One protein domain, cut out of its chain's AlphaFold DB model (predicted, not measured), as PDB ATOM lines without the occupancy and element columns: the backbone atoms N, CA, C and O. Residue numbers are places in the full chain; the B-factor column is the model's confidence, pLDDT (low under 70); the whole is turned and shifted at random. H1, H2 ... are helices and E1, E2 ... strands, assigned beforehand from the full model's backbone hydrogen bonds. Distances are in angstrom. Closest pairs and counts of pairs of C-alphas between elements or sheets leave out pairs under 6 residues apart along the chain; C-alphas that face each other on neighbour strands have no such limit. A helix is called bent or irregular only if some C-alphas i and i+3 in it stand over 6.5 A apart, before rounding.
ATOM      1  N   SER A 182      20.332 -58.977  48.711       84.31
ATOM      2  CA  SER A 182      20.874 -59.499  47.454       84.31
ATOM      3  C   SER A 182      19.988 -59.158  46.252       84.31
ATOM      4  O   SER A 182      20.496 -58.660  45.255       84.31
ATOM      5  N   THR A 183      18.668 -59.342  46.347       87.88
ATOM      6  CA  THR A 183      17.712 -58.969  45.290       87.88
ATOM      7  C   THR A 183      17.810 -57.481  44.959       87.88
ATOM      8  O   THR A 183      17.903 -57.105  43.792       87.88
ATOM      9  N   THR A 184      17.830 -56.629  45.987       90.44
ATOM     10  CA  THR A 184      17.949 -55.174  45.825       90.44
ATOM     11  C   THR A 184      19.276 -54.789  45.171       90.44
ATOM     12  O   THR A 184      19.289 -53.907  44.316       90.44
ATOM     13  N   LEU A 185      20.376 -55.471  45.510       92.69
ATOM     14  CA  LEU A 185      21.684 -55.243  44.894       92.69
ATOM     15  C   LEU A 185      21.654 -55.494  43.381       92.69
ATOM     16  O   LEU A 185      22.042 -54.609  42.624       92.69
ATOM     17  N   PHE A 186      21.153 -56.645  42.923       93.12
ATOM     18  CA  PHE A 186      21.109 -56.956  41.484       93.12
ATOM     19  C   PHE A 186      20.155 -56.040  40.712       93.12
ATOM     20  O   PHE A 186      20.477 -55.602  39.607       93.12
ATOM     21  N   ARG A 187      19.020 -55.673  41.320       93.88
ATOM     22  CA  ARG A 187      18.098 -54.682  40.750       93.88
ATOM     23  C   ARG A 187      18.759 -53.319  40.593       93.88
ATOM     24  O   ARG A 187      18.555 -52.665  39.576       93.88
ATOM     25  N   ARG A 188      19.561 -52.898  41.575       94.94
ATOM     26  CA  ARG A 188      20.288 -51.629  41.510       94.94
ATOM     27  C   ARG A 188      21.393 -51.667  40.463       94.94
ATOM     28  O   ARG A 188      21.486 -50.740  39.677       94.94
ATOM     29  N   LEU A 189      22.160 -52.753  40.376       94.69
ATOM     30  CA  LEU A 189      23.156 -52.925  39.310       94.69
ATOM     31  C   LEU A 189      22.518 -52.905  37.914       94.69
ATOM     32  O   LEU A 189      23.064 -52.299  37.000       94.69
ATOM     33  N   THR A 190      21.350 -53.532  37.764       93.94
ATOM     34  CA  THR A 190      20.580 -53.502  36.514       93.94
ATOM     35  C   THR A 190      20.099 -52.088  36.179       93.94
ATOM     36  O   THR A 190      20.145 -51.682  35.021       93.94
ATOM     37  N   TRP A 191      19.657 -51.331  37.186       95.00
ATOM     38  CA  TRP A 191      19.186 -49.955  37.028       95.00
ATOM     39  C   TRP A 191      20.304 -48.991  36.628       95.00
ATOM     40  O   TRP A 191      20.163 -48.275  35.645       95.00
ATOM     41  N   GLU A 192      21.422 -49.020  37.354       95.00
ATOM     42  CA  GLU A 192      22.578 -48.130  37.163       95.00
ATOM     43  C   GLU A 192      23.431 -48.504  35.936       95.00
ATOM     44  O   GLU A 192      24.410 -47.830  35.616       95.00
ATOM     45  N   GLY A 193      23.111 -49.604  35.250       93.88
ATOM     46  CA  GLY A 193      23.837 -50.027  34.060       93.88
ATOM     47  C   GLY A 193      23.692 -49.010  32.925       93.88
ATOM     48  O   GLY A 193      22.578 -48.652  32.546       93.88
ATOM     49  N   THR A 194      24.809 -48.598  32.324       94.81
ATOM     50  CA  THR A 194      24.831 -47.668  31.184       94.81
ATOM     51  C   THR A 194      25.380 -48.320  29.918       94.81
ATOM     52  O   THR A 194      25.989 -49.397  29.954       94.81
ATOM     53  N   VAL A 195      25.139 -47.672  28.780       92.56
ATOM     54  CA  VAL A 195      25.772 -47.990  27.499       92.56
ATOM     55  C   VAL A 195      26.327 -46.727  26.840       92.56
ATOM     56  O   VAL A 195      25.689 -45.672  26.901       92.56
ATOM     57  N   PRO A 196      27.493 -46.817  26.181       93.06
ATOM     58  CA  PRO A 196      28.003 -45.720  25.374       93.06
ATOM     59  C   PRO A 196      27.208 -45.608  24.070       93.06
ATOM     60  O   PRO A 196      27.139 -46.565  23.296       93.06
ATOM     61  N   LEU A 197      26.647 -44.430  23.807       91.56
ATOM     62  CA  LEU A 197      26.005 -44.083  22.542       91.56
ATOM     63  C   LEU A 197      26.795 -42.976  21.836       91.56
ATOM     64  O   LEU A 197      27.256 -42.026  22.470       91.56
ATOM     65  N   GLU A 198      26.912 -43.100  20.519       90.50
ATOM     66  CA  GLU A 198      27.407 -42.075  19.602       90.50
ATOM     67  C   GLU A 198      26.249 -41.701  18.673       90.50
ATOM     68  O   GLU A 198      25.842 -42.497  17.830       90.50
ATOM     69  N   ILE A 199      25.680 -40.513  18.850       88.81
ATOM     70  CA  ILE A 199      24.542 -40.020  18.070       88.81
ATOM     71  C   ILE A 199      25.060 -39.013  17.053       88.81
ATOM     72  O   ILE A 199      25.668 -38.016  17.429       88.81
ATOM     73  N   ARG A 200      24.820 -39.260  15.769       86.62
ATOM     74  CA  ARG A 200      25.263 -38.407  14.664       86.62
ATOM     75  C   ARG A 200      24.065 -37.866  13.917       86.62
ATOM     76  O   ARG A 200      23.190 -38.642  13.569       86.62
ATOM     77  N   VAL A 201      24.014 -36.572  13.643       84.81
ATOM     78  CA  VAL A 201      22.957 -36.012  12.785       84.81
ATOM     79  C   VAL A 201      23.230 -36.376  11.321       84.81
ATOM     80  O   VAL A 201      24.393 -36.376  10.910       84.81
ATOM     81  N   ASP A 202      22.199 -36.691  10.526       81.62
ATOM     82  CA  ASP A 202      22.381 -36.902   9.082       81.62
ATOM     83  C   ASP A 202      22.938 -35.625   8.426       81.62
ATOM     84  O   ASP A 202      22.342 -34.546   8.478       81.62
ATOM     85  N   SER A 203      24.084 -35.753   7.753       76.62
ATOM     86  CA  SER A 203      24.763 -34.650   7.073       76.62
ATOM     87  C   SER A 203      23.914 -33.971   5.989       76.62
ATOM     88  O   SER A 203      24.250 -32.864   5.572       76.62
ATOM     89  N   LYS A 204      22.847 -34.617   5.497       74.69
ATOM     90  CA  LYS A 204      21.915 -34.036   4.510       74.69
ATOM     91  C   LYS A 204      20.940 -33.026   5.108       74.69
ATOM     92  O   LYS A 204      20.442 -32.174   4.377       74.69
ATOM     93  N   GLU A 205      20.658 -33.137   6.399       74.50
ATOM     94  CA  GLU A 205      19.683 -32.297   7.099       74.50
ATOM     95  C   GLU A 205      20.349 -31.142   7.854       74.50
ATOM     96  O   GLU A 205      19.681 -30.263   8.400       74.50
ATOM     97  N   LEU A 206      21.681 -31.117   7.850       71.06
ATOM     98  CA  LEU A 206      22.465 -30.054   8.445       71.06
ATOM     99  C   LEU A 206      22.483 -28.791   7.564       71.06
ATOM    100  O   LEU A 206      22.685 -28.878   6.347       71.06
ATOM    101  N   PRO A 207      22.354 -27.591   8.164       68.06
ATOM    102  CA  PRO A 207      22.550 -26.325   7.465       68.06
ATOM    103  C   PRO A 207      23.926 -26.236   6.786       68.06
ATOM    104  O   PRO A 207      24.933 -26.712   7.317       68.06
ATOM    105  N   ALA A 208      24.004 -25.577   5.625       64.44
ATOM    106  CA  ALA A 208      25.233 -25.477   4.825       64.44
ATOM    107  C   ALA A 208      26.402 -24.755   5.533       64.44
ATOM    108  O   ALA A 208      27.551 -24.897   5.119       64.44
ATOM    109  N   ASN A 209      26.113 -23.988   6.586       60.84
ATOM    110  CA  ASN A 209      27.063 -23.257   7.431       60.84
ATOM    111  C   ASN A 209      27.505 -24.031   8.689       60.84
ATOM    112  O   ASN A 209      28.318 -23.519   9.457       60.84
ATOM    113  N   SER A 210      26.995 -25.244   8.913       62.94
ATOM    114  CA  SER A 210      27.326 -26.041  10.096       62.94
ATOM    115  C   SER A 210      28.727 -26.671  10.011       62.94
ATOM    116  O   SER A 210      29.193 -27.130   8.962       62.94
ATOM    117  N   ASN A 211      29.423 -26.715  11.150       60.03
ATOM    118  CA  ASN A 211      30.711 -27.394  11.269       60.03
ATOM    119  C   ASN A 211      30.500 -28.915  11.342       60.03
ATOM    120  O   ASN A 211      30.168 -29.444  12.402       60.03
ATOM    121  N   ARG A 212      30.794 -29.630  10.248       62.50
ATOM    122  CA  ARG A 212      30.667 -31.104  10.111       62.50
ATOM    123  C   ARG A 212      31.428 -31.953  11.150       62.50
ATOM    124  O   ARG A 212      31.310 -33.168  11.151       62.50
ATOM    125  N   GLY A 213      32.246 -31.347  12.013       60.44
ATOM    126  CA  GLY A 213      32.952 -32.034  13.104       60.44
ATOM    127  C   GLY A 213      32.212 -32.045  14.449       60.44
ATOM    128  O   GLY A 213      32.620 -32.780  15.343       60.44
ATOM    129  N   LEU A 214      31.152 -31.243  14.609       63.34
ATOM    130  CA  LEU A 214      30.384 -31.091  15.858       63.34
ATOM    131  C   LEU A 214      28.991 -31.746  15.790       63.34
ATOM    132  O   LEU A 214      28.187 -31.602  16.703       63.34
ATOM    133  N   GLU A 215      28.720 -32.502  14.724       70.88
ATOM    134  CA  GLU A 215      27.459 -33.223  14.476       70.88
ATOM    135  C   GLU A 215      27.295 -34.505  15.319       70.88
ATOM    136  O   GLU A 215      26.309 -35.223  15.157       70.88
ATOM    137  N   CYS A 216      28.272 -34.818  16.181       82.94
ATOM    138  CA  CYS A 216      28.333 -36.047  16.975       82.94
ATOM    139  C   CYS A 216      28.141 -35.747  18.470       82.94
ATOM    140  O   CYS A 216      28.928 -35.016  19.070       82.94
ATOM    141  N   TYR A 217      27.133 -36.365  19.081       86.75
ATOM    142  CA  TYR A 217      26.841 -36.311  20.508       86.75
ATOM    143  C   TYR A 217      27.154 -37.658  21.165       86.75
ATOM    144  O   TYR A 217      26.596 -38.689  20.790       86.75
ATOM    145  N   PHE A 218      28.044 -37.656  22.155       90.12
ATOM    146  CA  PHE A 218      28.391 -38.850  22.925       90.12
ATOM    147  C   PHE A 218      27.710 -38.807  24.289       90.12
ATOM    148  O   PHE A 218      27.866 -37.835  25.026       90.12
ATOM    149  N   ILE A 219      27.005 -39.878  24.648       91.62
ATOM    150  CA  ILE A 219      26.305 -39.984  25.932       91.62
ATOM    151  C   ILE A 219      26.443 -41.388  26.525       91.62
ATOM    152  O   ILE A 219      26.444 -42.392  25.813       91.62
ATOM    153  N   GLN A 220      26.555 -41.458  27.851       93.00
ATOM    154  CA  GLN A 220      26.373 -42.692  28.617       93.00
ATOM    155  C   GLN A 220      24.895 -42.818  28.977       93.00
ATOM    156  O   GLN A 220      24.435 -42.219  29.945       93.00
ATOM    157  N   ALA A 221      24.140 -43.557  28.169       92.94
ATOM    158  CA  ALA A 221      22.701 -43.686  28.350       92.94
ATOM    159  C   ALA A 221      22.357 -44.846  29.302       92.94
ATOM    160  O   ALA A 221      22.951 -45.923  29.182       92.94
ATOM    161  N   PRO A 222      21.373 -44.693  30.206       94.75
ATOM    162  CA  PRO A 222      20.917 -45.790  31.055       94.75
ATOM    163  C   PRO A 222      20.283 -46.934  30.253       94.75
ATOM    164  O   PRO A 222      19.430 -46.709  29.392       94.75
ATOM    165  N   ARG A 223      20.633 -48.185  30.578       93.81
ATOM    166  CA  ARG A 223      20.140 -49.401  29.899       93.81
ATOM    167  C   ARG A 223      18.626 -49.562  29.977       93.81
ATOM    168  O   ARG A 223      18.012 -50.028  29.018       93.81
ATOM    169  N   VAL A 224      18.045 -49.178  31.112       93.12
ATOM    170  CA  VAL A 224      16.604 -49.274  31.392       93.12
ATOM    171  C   VAL A 224      15.776 -48.157  30.747       93.12
ATOM    172  O   VAL A 224      14.551 -48.218  30.792       93.12
ATOM    173  N   SER A 225      16.429 -47.147  30.159       92.19
ATOM    174  CA  SER A 225      15.771 -46.012  29.506       92.19
ATOM    175  C   SER A 225      15.443 -46.309  28.034       92.19
ATOM    176  O   SER A 225      15.755 -47.379  27.505       92.19
ATOM    177  N   TYR A 226      14.804 -45.350  27.367       90.56
ATOM    178  CA  TYR A 226      14.318 -45.434  25.990       90.56
ATOM    179  C   TYR A 226      14.839 -44.258  25.158       90.56
ATOM    180  O   TYR A 226      14.980 -43.151  25.670       90.56
ATOM    181  N   LEU A 227      15.076 -44.475  23.858       87.56
ATOM    182  CA  LEU A 227      15.636 -43.449  22.962       87.56
ATOM    183  C   LEU A 227      14.841 -42.124  22.935       87.56
ATOM    184  O   LEU A 227      15.484 -41.078  23.027       87.56
ATOM    185  N   PRO A 228      13.488 -42.112  22.892       86.69
ATOM    186  CA  PRO A 228      12.722 -40.861  22.919       86.69
ATOM    187  C   PRO A 228      12.961 -39.996  24.164       86.69
ATOM    188  O   PRO A 228      12.808 -38.783  24.100       86.69
ATOM    189  N   LEU A 229      13.363 -40.589  25.295       88.62
ATOM    190  CA  LEU A 229      13.646 -39.838  26.524       88.62
ATOM    191  C   LEU A 229      14.954 -39.040  26.443       88.62
ATOM    192  O   LEU A 229      15.131 -38.098  27.207       88.62
ATOM    193  N   LEU A 230      15.853 -39.392  25.518       88.25
ATOM    194  CA  LEU A 230      17.114 -38.678  25.303       88.25
ATOM    195  C   LEU A 230      16.955 -37.469  24.372       88.25
ATOM    196  O   LEU A 230      17.806 -36.580  24.367       88.25
ATOM    197  N   VAL A 231      15.873 -37.420  23.586       86.12
ATOM    198  CA  VAL A 231      15.643 -36.389  22.561       86.12
ATOM    199  C   VAL A 231      15.695 -34.961  23.126       86.12
ATOM    200  O   VAL A 231      16.411 -34.151  22.535       86.12
ATOM    201  N   PRO A 232      15.065 -34.627  24.273       87.00
ATOM    202  CA  PRO A 232      15.135 -33.271  24.826       87.00
ATOM    203  C   PRO A 232      16.565 -32.821  25.162       87.00
ATOM    204  O   PRO A 232      16.926 -31.661  24.959       87.00
ATOM    205  N   GLU A 233      17.395 -33.738  25.665       87.81
ATOM    206  CA  GLU A 233      18.788 -33.455  26.016       87.81
ATOM    207  C   GLU A 233      19.645 -33.246  24.762       87.81
ATOM    208  O   GLU A 233      20.380 -32.260  24.674       87.81
ATOM    209  N   ILE A 234      19.487 -34.129  23.770       86.12
ATOM    210  CA  ILE A 234      20.170 -34.035  22.474       86.12
ATOM    211  C   ILE A 234      19.779 -32.734  21.769       86.12
ATOM    212  O   ILE A 234      20.634 -32.019  21.254       86.12
ATOM    213  N   LYS A 235      18.491 -32.385  21.791       84.12
ATOM    214  CA  LYS A 235      17.966 -31.161  21.189       84.12
ATOM    215  C   LYS A 235      18.600 -29.917  21.782       84.12
ATOM    216  O   LYS A 235      19.036 -29.057  21.026       84.12
ATOM    217  N   ARG A 236      18.708 -29.840  23.110       85.31
ATOM    218  CA  ARG A 236      19.384 -28.726  23.787       85.31
ATOM    219  C   ARG A 236      20.831 -28.578  23.311       85.31
ATOM    220  O   ARG A 236      21.240 -27.478  22.969       85.31
ATOM    221  N   PHE A 237      21.574 -29.683  23.218       84.38
ATOM    222  CA  PHE A 237      22.948 -29.663  22.709       84.38
ATOM    223  C   PHE A 237      23.027 -29.201  21.246       84.38
ATOM    224  O   PHE A 237      23.848 -28.351  20.907       84.38
ATOM    225  N   LEU A 238      22.163 -29.726  20.374       80.38
ATOM    226  CA  LEU A 238      22.160 -29.356  18.958       80.38
ATOM    227  C   LEU A 238      21.722 -27.902  18.734       80.38
ATOM    228  O   LEU A 238      22.250 -27.245  17.842       80.38
ATOM    229  N   MET A 239      20.803 -27.376  19.549       79.12
ATOM    230  CA  MET A 239      20.415 -25.962  19.514       79.12
ATOM    231  C   MET A 239      21.564 -25.037  19.928       79.12
ATOM    232  O   MET A 239      21.736 -23.994  19.313       79.12
ATOM    233  N   ASP A 240      22.371 -25.426  20.918       77.44
ATOM    234  CA  ASP A 240      23.496 -24.607  21.386       77.44
ATOM    235  C   ASP A 240      24.689 -24.610  20.407       77.44
ATOM    236  O   ASP A 240      25.471 -23.659  20.378       77.44
ATOM    237  N   VAL A 241      24.868 -25.692  19.637       73.19
ATOM    238  CA  VAL A 241      26.114 -25.955  18.886       73.19
ATOM    239  C   VAL A 241      25.935 -25.949  17.363       73.19
ATOM    240  O   VAL A 241      26.877 -25.605  16.646       73.19
ATOM    241  N   VAL A 242      24.768 -26.359  16.854       68.50
ATOM    242  CA  VAL A 242      24.578 -26.721  15.435       68.50
ATOM    243  C   VAL A 242      23.552 -25.840  14.713       68.50
ATOM    244  O   VAL A 242      23.746 -25.565  13.528       68.50
ATOM    245  N   PHE A 243      22.484 -25.390  15.380       70.38
ATOM    246  CA  PHE A 243      21.404 -24.627  14.738       70.38
ATOM    247  C   PHE A 243      21.452 -23.125  15.036       70.38
ATOM    248  O   PHE A 243      21.598 -22.711  16.179       70.38
ATOM    249  N   ASP A 244      21.208 -22.310  14.006       68.88
ATOM    250  CA  ASP A 244      20.895 -20.888  14.167       68.88
ATOM    251  C   ASP A 244      19.438 -20.695  14.657       68.88
ATOM    252  O   ASP A 244      18.560 -21.515  14.372       68.88
ATOM    253  N   GLU A 245      19.144 -19.571  15.325       66.50
ATOM    254  CA  GLU A 245      17.821 -19.187  15.886       66.50
ATOM    255  C   GLU A 245      16.626 -19.298  14.906       66.50
ATOM    256  O   GLU A 245      15.462 -19.383  15.311       66.50
ATOM    257  N   GLU A 246      16.884 -19.255  13.598       65.31
ATOM    258  CA  GLU A 246      15.876 -19.394  12.539       65.31
ATOM    259  C   GLU A 246      15.642 -20.857  12.142       65.31
ATOM    260  O   GLU A 246      14.491 -21.265  11.980       65.31
ATOM    261  N   ALA A 247      16.704 -21.665  12.064       65.06
ATOM    262  CA  ALA A 247      16.606 -23.106  11.830       65.06
ATOM    263  C   ALA A 247      15.955 -23.813  13.030       65.06
ATOM    264  O   ALA A 247      15.108 -24.686  12.858       65.06
ATOM    265  N   ALA A 248      16.264 -23.359  14.247       64.75
ATOM    266  CA  ALA A 248      15.701 -23.888  15.486       64.75
ATOM    267  C   ALA A 248      14.173 -23.711  15.595       64.75
ATOM    268  O   ALA A 248      13.493 -24.560  16.170       64.75
ATOM    269  N   ARG A 249      13.608 -22.641  15.015       65.50
ATOM    270  CA  ARG A 249      12.158 -22.365  15.050       65.50
ATOM    271  C   ARG A 249      11.323 -23.283  14.155       65.50
ATOM    272  O   ARG A 249      10.117 -23.380  14.366       65.50
ATOM    273  N   GLY A 250      11.939 -23.935  13.167       65.38
ATOM    274  CA  GLY A 250      11.268 -24.870  12.260       65.38
ATOM    275  C   GLY A 250      11.314 -26.333  12.708       65.38
ATOM    276  O   GLY A 250      10.582 -27.150  12.155       65.38
ATOM    277  N   LEU A 251      12.154 -26.667  13.694       70.69
ATOM    278  CA  LEU A 251      12.377 -28.045  14.118       70.69
ATOM    279  C   LEU A 251      11.332 -28.491  15.137       70.69
ATOM    280  O   LEU A 251      11.232 -27.976  16.253       70.69
ATOM    281  N   LYS A 252      10.582 -29.504  14.734       72.31
ATOM    282  CA  LYS A 252       9.601 -30.202  15.548       72.31
ATOM    283  C   LYS A 252      10.231 -31.443  16.146       72.31
ATOM    284  O   LYS A 252      10.829 -32.243  15.439       72.31
ATOM    285  N   GLU A 253      10.110 -31.588  17.456       70.88
ATOM    286  CA  GLU A 253      10.700 -32.713  18.184       70.88
ATOM    287  C   GLU A 253      10.003 -34.032  17.846       70.88
ATOM    288  O   GLU A 253      10.625 -35.088  17.833       70.88
ATOM    289  N   GLU A 254       8.716 -33.952  17.512       70.00
ATOM    290  CA  GLU A 254       7.903 -35.087  17.094       70.00
ATOM    291  C   GLU A 254       8.356 -35.738  15.777       70.00
ATOM    292  O   GLU A 254       8.009 -36.894  15.527       70.00
ATOM    293  N   ASP A 255       9.141 -35.025  14.964       73.56
ATOM    294  CA  ASP A 255       9.630 -35.504  13.669       73.56
ATOM    295  C   ASP A 255      10.993 -36.213  13.778       73.56
ATOM    296  O   ASP A 255      11.470 -36.785  12.797       73.56
ATOM    297  N   TRP A 256      11.616 -36.204  14.964       79.25
ATOM    298  CA  TRP A 256      12.959 -36.743  15.171       79.25
ATOM    299  C   TRP A 256      12.930 -38.263  15.340       79.25
ATOM    300  O   TRP A 256      12.170 -38.805  16.145       79.25
ATOM    301  N   TRP A 257      13.793 -38.978  14.619       78.38
ATOM    302  CA  TRP A 257      13.866 -40.439  14.677       78.38
ATOM    303  C   TRP A 257      15.299 -40.961  14.532       78.38
ATOM    304  O   TRP A 257      16.183 -40.283  14.015       78.38
ATOM    305  N   PHE A 258      15.536 -42.183  15.021       81.62
ATOM    306  CA  PHE A 258      16.867 -42.799  15.045       81.62
ATOM    307  C   PHE A 258      16.983 -43.955  14.049       81.62
ATOM    308  O   PHE A 258      16.113 -44.828  13.986       81.62
ATOM    309  N   GLU A 259      18.114 -44.020  13.357       79.31
ATOM    310  CA  GLU A 259      18.536 -45.111  12.482       79.31
ATOM    311  C   GLU A 259      19.851 -45.733  12.978       79.31
ATOM    312  O   GLU A 259      20.626 -45.100  13.694       79.31
ATOM    313  N   SER A 260      20.115 -46.989  12.619       75.00
ATOM    314  CA  SER A 260      21.417 -47.623  12.856       75.00
ATOM    315  C   SER A 260      22.411 -47.215  11.762       75.00
ATOM    316  O   SER A 260      22.011 -47.066  10.611       75.00
ATOM    317  N   GLU A 261      23.710 -47.145  12.074       69.31
ATOM    318  CA  GLU A 261      24.771 -46.835  11.088       69.31
ATOM    319  C   GLU A 261      24.759 -47.759   9.848       69.31
ATOM    320  O   GLU A 261      25.075 -47.323   8.745       69.31
ATOM    321  N   ASP A 262      24.331 -49.016   9.996       62.66
ATOM    322  CA  ASP A 262      24.259 -49.991   8.898       62.66
ATOM    323  C   ASP A 262      23.134 -49.715   7.868       62.66
ATOM    324  O   ASP A 262      22.917 -50.526   6.966       62.66
ATOM    325  N   GLY A 263      22.352 -48.638   8.017       56.19
ATOM    326  CA  GLY A 263      21.177 -48.353   7.174       56.19
ATOM    327  C   GLY A 263      20.010 -49.329   7.390       56.19
ATOM    328  O   GLY A 263      19.020 -49.350   6.652       56.19
ATOM    329  N   HIS A 264      20.124 -50.201   8.395       58.88
ATOM    330  CA  HIS A 264      19.022 -51.016   8.868       58.88
ATOM    331  C   HIS A 264      18.197 -50.198   9.854       58.88
ATOM    332  O   HIS A 264      18.702 -49.735  10.878       58.88
ATOM    333  N   LEU A 265      16.897 -50.086   9.574       55.91
ATOM    334  CA  LEU A 265      15.942 -49.569  10.542       55.91
ATOM    335  C   LEU A 265      16.073 -50.401  11.821       55.91
ATOM    336  O   LEU A 265      15.924 -51.630  11.788       55.91
ATOM    337  N   LEU A 266      16.404 -49.737  12.928       57.09
ATOM    338  CA  LEU A 266      16.578 -50.388  14.219       57.09
ATOM    339  C   LEU A 266      15.334 -51.237  14.521       57.09
ATOM    340  O   LEU A 266      14.208 -50.841  14.226       57.09
ATOM    341  N   LYS A 267      15.516 -52.430  15.094       52.78
ATOM    342  CA  LYS A 267      14.450 -53.447  15.219       52.78
ATOM    343  C   LYS A 267      13.227 -52.976  16.036       52.78
ATOM    344  O   LYS A 267      12.161 -53.565  15.889       52.78
ATOM    345  N   TRP A 268      13.332 -51.878  16.799       52.53
ATOM    346  CA  TRP A 268      12.197 -51.194  17.447       52.53
ATOM    347  C   TRP A 268      11.206 -50.547  16.451       52.53
ATOM    348  O   TRP A 268      10.042 -50.344  16.793       52.53
ATOM    349  N   CYS A 269      11.638 -50.302  15.208       43.19
ATOM    350  CA  CYS A 269      10.867 -49.733  14.099       43.19
ATOM    351  C   CYS A 269      10.442 -50.763  13.040       43.19
ATOM    352  O   CYS A 269       9.951 -50.376  11.988       43.19
ATOM    353  N   ARG A 270      10.724 -52.063  13.201       39.69
ATOM    354  CA  ARG A 270      10.549 -53.015  12.091       39.69
ATOM    355  C   ARG A 270       9.184 -53.696  12.149       39.69
ATOM    356  O   ARG A 270       8.976 -54.604  12.949       39.69
ATOM    357  N   THR A 271       8.296 -53.347  11.223       39.41
ATOM    358  CA  THR A 271       7.096 -54.140  10.925       39.41
ATOM    359  C   THR A 271       7.529 -55.493  10.357       39.41
ATOM    360  O   THR A 271       8.036 -55.578   9.237       39.41
ATOM    361  N   HIS A 272       7.360 -56.577  11.114       42.16
ATOM    362  CA  HIS A 272       7.490 -57.925  10.560       42.16
ATOM    363  C   HIS A 272       6.244 -58.221   9.709       42.16
ATOM    364  O   HIS A 272       5.265 -58.777  10.196       42.16
ATOM    365  N   VAL A 273       6.263 -57.831   8.432       36.91
ATOM    366  CA  VAL A 273       5.306 -58.340   7.439       36.91
ATOM    367  C   VAL A 273       5.922 -59.596   6.833       36.91
ATOM    368  O   VAL A 273       6.643 -59.534   5.841       36.91
ATOM    369  N   LEU A 274       5.696 -60.748   7.466       37.22
ATOM    370  CA  LEU A 274       5.918 -62.030   6.799       37.22
ATOM    371  C   LEU A 274       4.626 -62.435   6.087       37.22
ATOM    372  O   LEU A 274       3.536 -62.356   6.648       37.22
ATOM    373  N   HIS A 275       4.787 -62.809   4.819       38.44
ATOM    374  CA  HIS A 275       3.755 -63.202   3.868       38.44
ATOM    375  C   HIS A 275       2.598 -64.016   4.474       38.44
ATOM    376  O   HIS A 275       2.792 -65.115   4.983       38.44
ATOM    377  N   GLY A 276       1.374 -63.523   4.273       38.09
ATOM    378  CA  GLY A 276       0.220 -64.374   3.963       38.09
ATOM    379  C   GLY A 276      -0.392 -65.219   5.083       38.09
ATOM    380  O   GLY A 276      -1.292 -65.998   4.788       38.09
ATOM    381  N   ALA A 277       0.013 -65.058   6.342       34.81
ATOM    382  CA  ALA A 277      -0.710 -65.614   7.482       34.81
ATOM    383  C   ALA A 277      -1.025 -64.493   8.473       34.81
ATOM    384  O   ALA A 277      -0.138 -63.785   8.941       34.81
ATOM    385  N   ILE A 278      -2.317 -64.323   8.736       36.09
ATOM    386  CA  ILE A 278      -2.954 -63.382   9.662       36.09
ATOM    387  C   ILE A 278      -2.164 -63.309  10.986       36.09
ATOM    388  O   ILE A 278      -2.409 -64.077  11.908       36.09
ATOM    389  N   SER A 279      -1.234 -62.355  11.098       33.50
ATOM    390  CA  SER A 279      -0.731 -61.842  12.382       33.50
ATOM    391  C   SER A 279      -1.528 -60.591  12.732       33.50
ATOM    392  O   SER A 279      -1.020 -59.482  12.873       33.50
ATOM    393  N   VAL A 280      -2.844 -60.763  12.801       37.00
ATOM    394  CA  VAL A 280      -3.761 -59.753  13.314       37.00
ATOM    395  C   VAL A 280      -3.841 -60.042  14.804       37.00
ATOM    396  O   VAL A 280      -4.684 -60.837  15.194       37.00
ATOM    397  N   LEU A 281      -2.858 -59.539  15.575       37.59
ATOM    398  CA  LEU A 281      -2.857 -59.348  17.048       37.59
ATOM    399  C   LEU A 281      -1.463 -59.091  17.670       37.59
ATOM    400  O   LEU A 281      -1.351 -59.051  18.894       37.59
ATOM    401  N   THR A 282      -0.395 -58.863  16.898       37.78
ATOM    402  CA  THR A 282       0.907 -58.520  17.504       37.78
ATOM    403  C   THR A 282       1.099 -57.000  17.512       37.78
ATOM    404  O   THR A 282       1.273 -56.430  16.434       37.78
ATOM    405  N   PRO A 283       1.105 -56.298  18.666       36.81
ATOM    406  CA  PRO A 283       1.560 -54.911  18.731       36.81
ATOM    407  C   PRO A 283       3.082 -54.918  18.514       36.81
ATOM    408  O   PRO A 283       3.873 -54.988  19.452       36.81
ATOM    409  N   ALA A 284       3.489 -54.977  17.247       35.56
ATOM    410  CA  ALA A 284       4.848 -55.280  16.801       35.56
ATOM    411  C   ALA A 284       5.740 -54.037  16.619       35.56
ATOM    412  O   ALA A 284       6.755 -54.114  15.941       35.56
ATOM    413  N   CYS A 285       5.414 -52.921  17.278       42.00
ATOM    414  CA  CYS A 285       6.359 -51.834  17.546       42.00
ATOM    415  C   CYS A 285       6.449 -51.639  19.053       42.00
ATOM    416  O   CYS A 285       5.830 -50.762  19.649       42.00
ATOM    417  N   ARG A 286       7.182 -52.543  19.696       55.28
ATOM    418  CA  ARG A 286       7.544 -52.396  21.101       55.28
ATOM    419  C   ARG A 286       8.767 -51.488  21.145       55.28
ATOM    420  O   ARG A 286       9.779 -51.835  20.540       55.28
ATOM    421  N   HIS A 287       8.695 -50.371  21.865       71.12
ATOM    422  CA  HIS A 287       9.900 -49.617  22.203       71.12
ATOM    423  C   HIS A 287      10.829 -50.550  22.986       71.12
ATOM    424  O   HIS A 287      10.422 -51.167  23.976       71.12
ATOM    425  N   TRP A 288      12.044 -50.736  22.483       85.31
ATOM    426  CA  TRP A 288      13.052 -51.535  23.168       85.31
ATOM    427  C   TRP A 288      13.825 -50.639  24.130       85.31
ATOM    428  O   TRP A 288      14.175 -49.519  23.745       85.31
ATOM    429  N   PRO A 289      14.114 -51.117  25.351       90.94
ATOM    430  CA  PRO A 289      15.070 -50.451  26.218       90.94
ATOM    431  C   PRO A 289      16.414 -50.299  25.503       90.94
ATOM    432  O   PRO A 289      16.824 -51.171  24.732       90.94
ATOM    433  N   ILE A 290      17.124 -49.211  25.779       91.88
ATOM    434  CA  ILE A 290      18.409 -48.901  25.145       91.88
ATOM    435  C   ILE A 290      19.414 -50.044  25.358       91.88
ATOM    436  O   ILE A 290      20.120 -50.431  24.425       91.88
ATOM    437  N   GLY A 291      19.432 -50.643  26.553       91.81
ATOM    438  CA  GLY A 291      20.292 -51.788  26.856       91.81
ATOM    439  C   GLY A 291      20.005 -53.003  25.974       91.81
ATOM    440  O   GLY A 291      20.938 -53.650  25.511       91.81
ATOM    441  N   LEU A 292      18.733 -53.264  25.661       91.81
ATOM    442  CA  LEU A 292      18.342 -54.347  24.757       91.81
ATOM    443  C   LEU A 292      18.786 -54.070  23.315       91.81
ATOM    444  O   LEU A 292      19.256 -54.976  22.631       91.81
ATOM    445  N   ILE A 293      18.654 -52.825  22.845       89.31
ATOM    446  CA  ILE A 293      19.133 -52.430  21.511       89.31
ATOM    447  C   ILE A 293      20.645 -52.666  21.416       89.31
ATOM    448  O   ILE A 293      21.111 -53.264  20.445       89.31
ATOM    449  N   TYR A 294      21.391 -52.250  22.442       90.06
ATOM    450  CA  TYR A 294      22.839 -52.425  22.519       90.06
ATOM    451  C   TYR A 294      23.254 -53.901  22.548       90.06
ATOM    452  O   TYR A 294      24.123 -54.319  21.782       90.06
ATOM    453  N   ASP A 295      22.615 -54.709  23.395       90.44
ATOM    454  CA  ASP A 295      22.934 -56.130  23.533       90.44
ATOM    455  C   ASP A 295      22.598 -56.893  22.245       90.44
ATOM    456  O   ASP A 295      23.417 -57.677  21.767       90.44
ATOM    457  N   ASN A 296      21.452 -56.605  21.617       88.06
ATOM    458  CA  ASN A 296      21.088 -57.189  20.327       88.06
ATOM    459  C   ASN A 296      22.055 -56.761  19.215       88.06
ATOM    460  O   ASN A 296      22.434 -57.584  18.392       88.06
ATOM    461  N   HIS A 297      22.469 -55.491  19.170       85.12
ATOM    462  CA  HIS A 297      23.488 -55.043  18.219       85.12
ATOM    463  C   HIS A 297      24.804 -55.806  18.430       85.12
ATOM    464  O   HIS A 297      25.391 -56.313  17.478       85.12
ATOM    465  N   THR A 298      25.223 -55.966  19.686       84.19
ATOM    466  CA  THR A 298      26.440 -56.700  20.052       84.19
ATOM    467  C   THR A 298      26.372 -58.164  19.607       84.19
ATOM    468  O   THR A 298      27.311 -58.669  18.985       84.19
ATOM    469  N   THR A 299      25.249 -58.850  19.840       85.31
ATOM    470  CA  THR A 299      25.080 -60.240  19.388       85.31
ATOM    471  C   THR A 299      24.923 -60.359  17.872       85.31
ATOM    472  O   THR A 299      25.406 -61.332  17.294       85.31
ATOM    473  N   SER A 300      24.331 -59.367  17.202       82.75
ATOM    474  CA  SER A 300      24.293 -59.284  15.737       82.75
ATOM    475  C   SER A 300      25.679 -59.088  15.127       82.75
ATOM    476  O   SER A 300      26.000 -59.724  14.127       82.75
ATOM    477  N   VAL A 301      26.559 -58.295  15.739       77.44
ATOM    478  CA  VAL A 301      27.956 -58.181  15.281       77.44
ATOM    479  C   VAL A 301      28.692 -59.519  15.411       77.44
ATOM    480  O   VAL A 301      29.506 -59.852  14.549       77.44
ATOM    481  N   SER A 302      28.346 -60.343  16.406       71.38
ATOM    482  CA  SER A 302      28.887 -61.702  16.575       71.38
ATOM    483  C   SER A 302      28.654 -62.612  15.355       71.38
ATOM    484  O   SER A 302      29.413 -63.561  15.148       71.38
ATOM    485  N   THR A 303      27.640 -62.344  14.517       72.69
ATOM    486  CA  THR A 303      27.393 -63.118  13.286       72.69
ATOM    487  C   THR A 303      28.243 -62.644  12.103       72.69
ATOM    488  O   THR A 303      28.498 -63.423  11.180       72.69
ATOM    489  N   ARG A 304      28.792 -61.423  12.124       70.06
ATOM    490  CA  ARG A 304      29.650 -60.889  11.048       70.06
ATOM    491  C   ARG A 304      31.089 -61.412  11.203       70.06
ATOM    492  O   ARG A 304      31.604 -61.528  12.308       70.06
ATOM    493  N   GLN A 305      31.709 -61.844  10.100       52.94
ATOM    494  CA  GLN A 305      32.915 -62.707  10.011       52.94
ATOM    495  C   GLN A 305      34.200 -62.221  10.725       52.94
ATOM    496  O   GLN A 305      35.189 -62.948  10.736       52.94
ATOM    497  N   THR A 306      34.213 -61.037  11.337       51.91
ATOM    498  CA  THR A 306      35.425 -60.372  11.847       51.91
ATOM    499  C   THR A 306      35.515 -60.270  13.374       51.91
ATOM    500  O   THR A 306      36.554 -59.854  13.891       51.91
ATOM    501  N   ALA A 307      34.474 -60.647  14.122       51.50
ATOM    502  CA  ALA A 307      34.463 -60.489  15.575       51.50
ATOM    503  C   ALA A 307      35.233 -61.623  16.280       51.50
ATOM    504  O   ALA A 307      34.801 -62.773  16.313       51.50
ATOM    505  N   SER A 308      36.382 -61.295  16.876       50.94
ATOM    506  CA  SER A 308      37.018 -62.156  17.881       50.94
ATOM    507  C   SER A 308      36.258 -62.053  19.209       50.94
ATOM    508  O   SER A 308      35.704 -61.003  19.524       50.94
ATOM    509  N   THR A 309      36.257 -63.106  20.030       49.72
ATOM    510  CA  THR A 309      35.623 -63.108  21.368       49.72
ATOM    511  C   THR A 309      36.106 -61.961  22.264       49.72
ATOM    512  O   THR A 309      35.356 -61.480  23.105       49.72
ATOM    513  N   SER A 310      37.329 -61.463  22.048       45.75
ATOM    514  CA  SER A 310      37.875 -60.282  22.731       45.75
ATOM    515  C   SER A 310      37.291 -58.949  22.244       45.75
ATOM    516  O   SER A 310      37.263 -58.000  23.018       45.75
ATOM    517  N   ALA A 311      36.805 -58.864  21.000       50.59
ATOM    518  CA  ALA A 311      36.133 -57.675  20.471       50.59
ATOM    519  C   ALA A 311      34.700 -57.524  21.018       50.59
ATOM    520  O   ALA A 311      34.230 -56.405  21.171       50.59
ATOM    521  N   LEU A 312      34.039 -58.626  21.401       53.12
ATOM    522  CA  LEU A 312      32.731 -58.598  22.083       53.12
ATOM    523  C   LEU A 312      32.807 -57.988  23.496       53.12
ATOM    524  O   LEU A 312      31.798 -57.536  24.027       53.12
ATOM    525  N   LEU A 313      34.000 -57.976  24.101       50.91
ATOM    526  CA  LEU A 313      34.276 -57.340  25.395       50.91
ATOM    527  C   LEU A 313      34.748 -55.884  25.253       50.91
ATOM    528  O   LEU A 313      34.921 -55.196  26.260       50.91
ATOM    529  N   GLN A 314      34.986 -55.401  24.029       58.81
ATOM    530  CA  GLN A 314      35.330 -54.003  23.798       58.81
ATOM    531  C   GLN A 314      34.040 -53.193  23.692       58.81
ATOM    532  O   GLN A 314      33.266 -53.346  22.752       58.81
ATOM    533  N   SER A 315      33.821 -52.329  24.685       62.06
ATOM    534  CA  SER A 315      32.696 -51.395  24.769       62.06
ATOM    535  C   SER A 315      32.801 -50.323  23.675       62.06
ATOM    536  O   SER A 315      33.201 -49.186  23.922       62.06
ATOM    537  N   ALA A 316      32.500 -50.704  22.435       77.44
ATOM    538  CA  ALA A 316      32.356 -49.757  21.345       77.44
ATOM    539  C   ALA A 316      31.052 -48.965  21.545       77.44
ATOM    540  O   ALA A 316      30.036 -49.559  21.939       77.44
ATOM    541  N   PRO A 317      31.062 -47.643  21.301       85.38
ATOM    542  CA  PRO A 317      29.843 -46.856  21.324       85.38
ATOM    543  C   PRO A 317      28.890 -47.349  20.235       85.38
ATOM    544  O   PRO A 317      29.301 -47.598  19.102       85.38
ATOM    545  N   LEU A 318      27.614 -47.503  20.584       87.31
ATOM    546  CA  LEU A 318      26.582 -47.792  19.596       87.31
ATOM    547  C   LEU A 318      26.320 -46.530  18.783       87.31
ATOM    548  O   LEU A 318      25.904 -45.510  19.333       87.31
ATOM    549  N   ARG A 319      26.555 -46.627  17.477       86.75
ATOM    550  CA  ARG A 319      26.400 -45.524  16.535       86.75
ATOM    551  C   ARG A 319      24.981 -45.446  16.007       86.75
ATOM    552  O   ARG A 319      24.488 -46.378  15.369       86.75
ATOM    553  N   LEU A 320      24.341 -44.317  16.276       87.69
ATOM    554  CA  LEU A 320      22.981 -43.999  15.876       87.69
ATOM    555  C   LEU A 320      22.998 -42.761  14.986       87.69
ATOM    556  O   LEU A 320      23.672 -41.782  15.302       87.69
ATOM    557  N   VAL A 321      22.240 -42.794  13.898       85.81
ATOM    558  CA  VAL A 321      22.005 -41.631  13.042       85.81
ATOM    559  C   VAL A 321      20.676 -41.005  13.447       85.81
ATOM    560  O   VAL A 321      19.653 -41.685  13.477       85.81
ATOM    561  N   LEU A 322      20.700 -39.731  13.815       85.25
ATOM    562  CA  LEU A 322      19.532 -38.924  14.122       85.25
ATOM    563  C   LEU A 322      19.083 -38.202  12.855       85.25
ATOM    564  O   LEU A 322      19.838 -37.424  12.269       85.25
ATOM    565  N   HIS A 323      17.831 -38.434  12.504       81.50
ATOM    566  CA  HIS A 323      17.110 -37.713  11.470       81.50
ATOM    567  C   HIS A 323      16.115 -36.768  12.143       81.50
ATOM    568  O   HIS A 323      15.469 -37.120  13.129       81.50
ATOM    569  N   LEU A 324      16.028 -35.559  11.622       76.56
ATOM    570  CA  LEU A 324      15.295 -34.399  12.118       76.56
ATOM    571  C   LEU A 324      13.995 -34.168  11.343       76.56
ATOM    572  O   LEU A 324      13.173 -33.355  11.769       76.56
ATOM    573  N   ALA A 325      13.822 -34.834  10.198       73.31
ATOM    574  CA  ALA A 325      12.643 -34.719   9.357       73.31
ATOM    575  C   ALA A 325      12.218 -36.069   8.757       73.31
ATOM    576  O   ALA A 325      12.945 -37.063   8.760       73.31
ATOM    577  N   SER A 326      11.009 -36.076   8.187       69.12
ATOM    578  CA  SER A 326      10.455 -37.183   7.396       69.12
ATOM    579  C   SER A 326      10.534 -38.550   8.095       69.12
ATOM    580  O   SER A 326      11.101 -39.488   7.522       69.12
ATOM    581  N   PRO A 327       9.963 -38.702   9.309       64.81
ATOM    582  CA  PRO A 327       9.894 -40.008   9.945       64.81
ATOM    583  C   PRO A 327       9.226 -40.987   8.973       64.81
ATOM    584  O   PRO A 327       8.175 -40.665   8.412       64.81
ATOM    585  N   PRO A 328       9.815 -42.169   8.712       63.56
ATOM    586  CA  PRO A 328       9.221 -43.146   7.815       63.56
ATOM    587  C   PRO A 328       7.960 -43.733   8.460       63.56
ATOM    588  O   PRO A 328       8.000 -44.826   9.012       63.56
ATOM    589  N   THR A 329       6.829 -43.027   8.384       59.94
ATOM    590  CA  THR A 329       5.535 -43.396   8.994       59.94
ATOM    591  C   THR A 329       5.014 -44.742   8.488       59.94
ATOM    592  O   THR A 329       4.294 -45.443   9.186       59.94
ATOM    593  N   GLU A 330       5.427 -45.155   7.286       54.84
ATOM    594  CA  GLU A 330       5.117 -46.478   6.727       54.84
ATOM    595  C   GLU A 330       5.855 -47.626   7.441       54.84
ATOM    596  O   GLU A 330       5.440 -48.783   7.366       54.84
TER     597      GLU A 330
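AT A GLANCE: This is residues 182 to 330 of the 531 residues of the protein "Autophagy protein 5" of Dentipellis fragilis (UniProt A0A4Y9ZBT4). A strongly twisted sheet of four strands has two helices, H2 and H3, over one of its faces, H2 along the strands and H3 across them, with no named helix over the other face. H1 leads into the sheet from one end, and residues 182 to 189 of it stick out as an arm; the tip of a long loop, residues 274 to 281, sticks out too. The printed part has 149 residues, with three named helices and four named strands in the order H1 E1 E2 H2 E3 H3 E4; the sheet, E2 E1 E4 E3, is mixed. The class is mixed, helices and strands, with under half of the residues, 62, in named elements. The whole is only just compact, close to loose, with a radius of gyration of the C-alphas of 17.6 A and spans of 49 by 44 by 37 A.

IN THESE COORDINATES: H1, residues 182 to 191, begins at C-alpha 182 (20.874, -59.499, 47.454) and is 14.2 A long. E1, residues 194 to 201, is 21.9 A long, and E2, residues 216 to 222, is 18.7 A. H2, residues 227 to 241, is 20.8 A long and only just irregular: C-alphas 229 and 232 are 6.9 A apart. E3 is residues 257 to 260. H3, residues 290 to 301, is 16.6 A long and begins at C-alpha 290 (18.409, -48.901, 25.145). E4, residues 318 to 323, ends at C-alpha 323 (17.110, -37.713, 11.470).

HOW THE PARTS SIT: E1 and E2 form an antiparallel hairpin, with N 197 and O 219 at 2.9 A. E1 and E4 are parallel, with N 200 and O 320 at 2.8 A. E4 and E3 are antiparallel, with N 259 and O 321 at 2.8 A. E2, H2 and E3 make a split strand-helix-strand unit, two strands of one sheet that are not neighbours, with a helix between them along the chain and E1 and E4 between them in the sheet, and its crossover is right-handed. H2 is on the sheet at a height of 8.4 A, over E2 and, only just, with 3 C-alphas, over E1; its closest C-alphas to E2 are those of Ile 234 and Tyr 217, 7.3 A. It runs along the strands, only just, at 28 degrees to E2 on the local plane. H3 is on the same face at a height of 9.0 A, over E4 and across the strands, at 84 degrees to E4 on the local plane; their closest C-alphas are those of Tyr 294 and Leu 318, 6.6 A. H2 and H3 are close but not clearly touching, with the C-alphas of Leu 227 and Ile 290 6.5 A apart, and about perpendicular at 87 degrees. H1 is not on the sheet and is apart from H2 and H3. Every O i to N i+4 pair is within hydrogen-bond range in H1 and H3, and 8 of 11 in H2.

THE WHOLE: The C-alphas of Ser 182 and Ala 208 are the two farthest apart, 54.7 A. The printed part has no cut. The links E1 to E2, H2 to E3, E3 to H3 and H3 to E4 are long, E3 to H3 with 29 residues. The mean pLDDT of the printed part is 72.4, and 58 residues are under 70, among them residues 261 to 286 and 305 to 315.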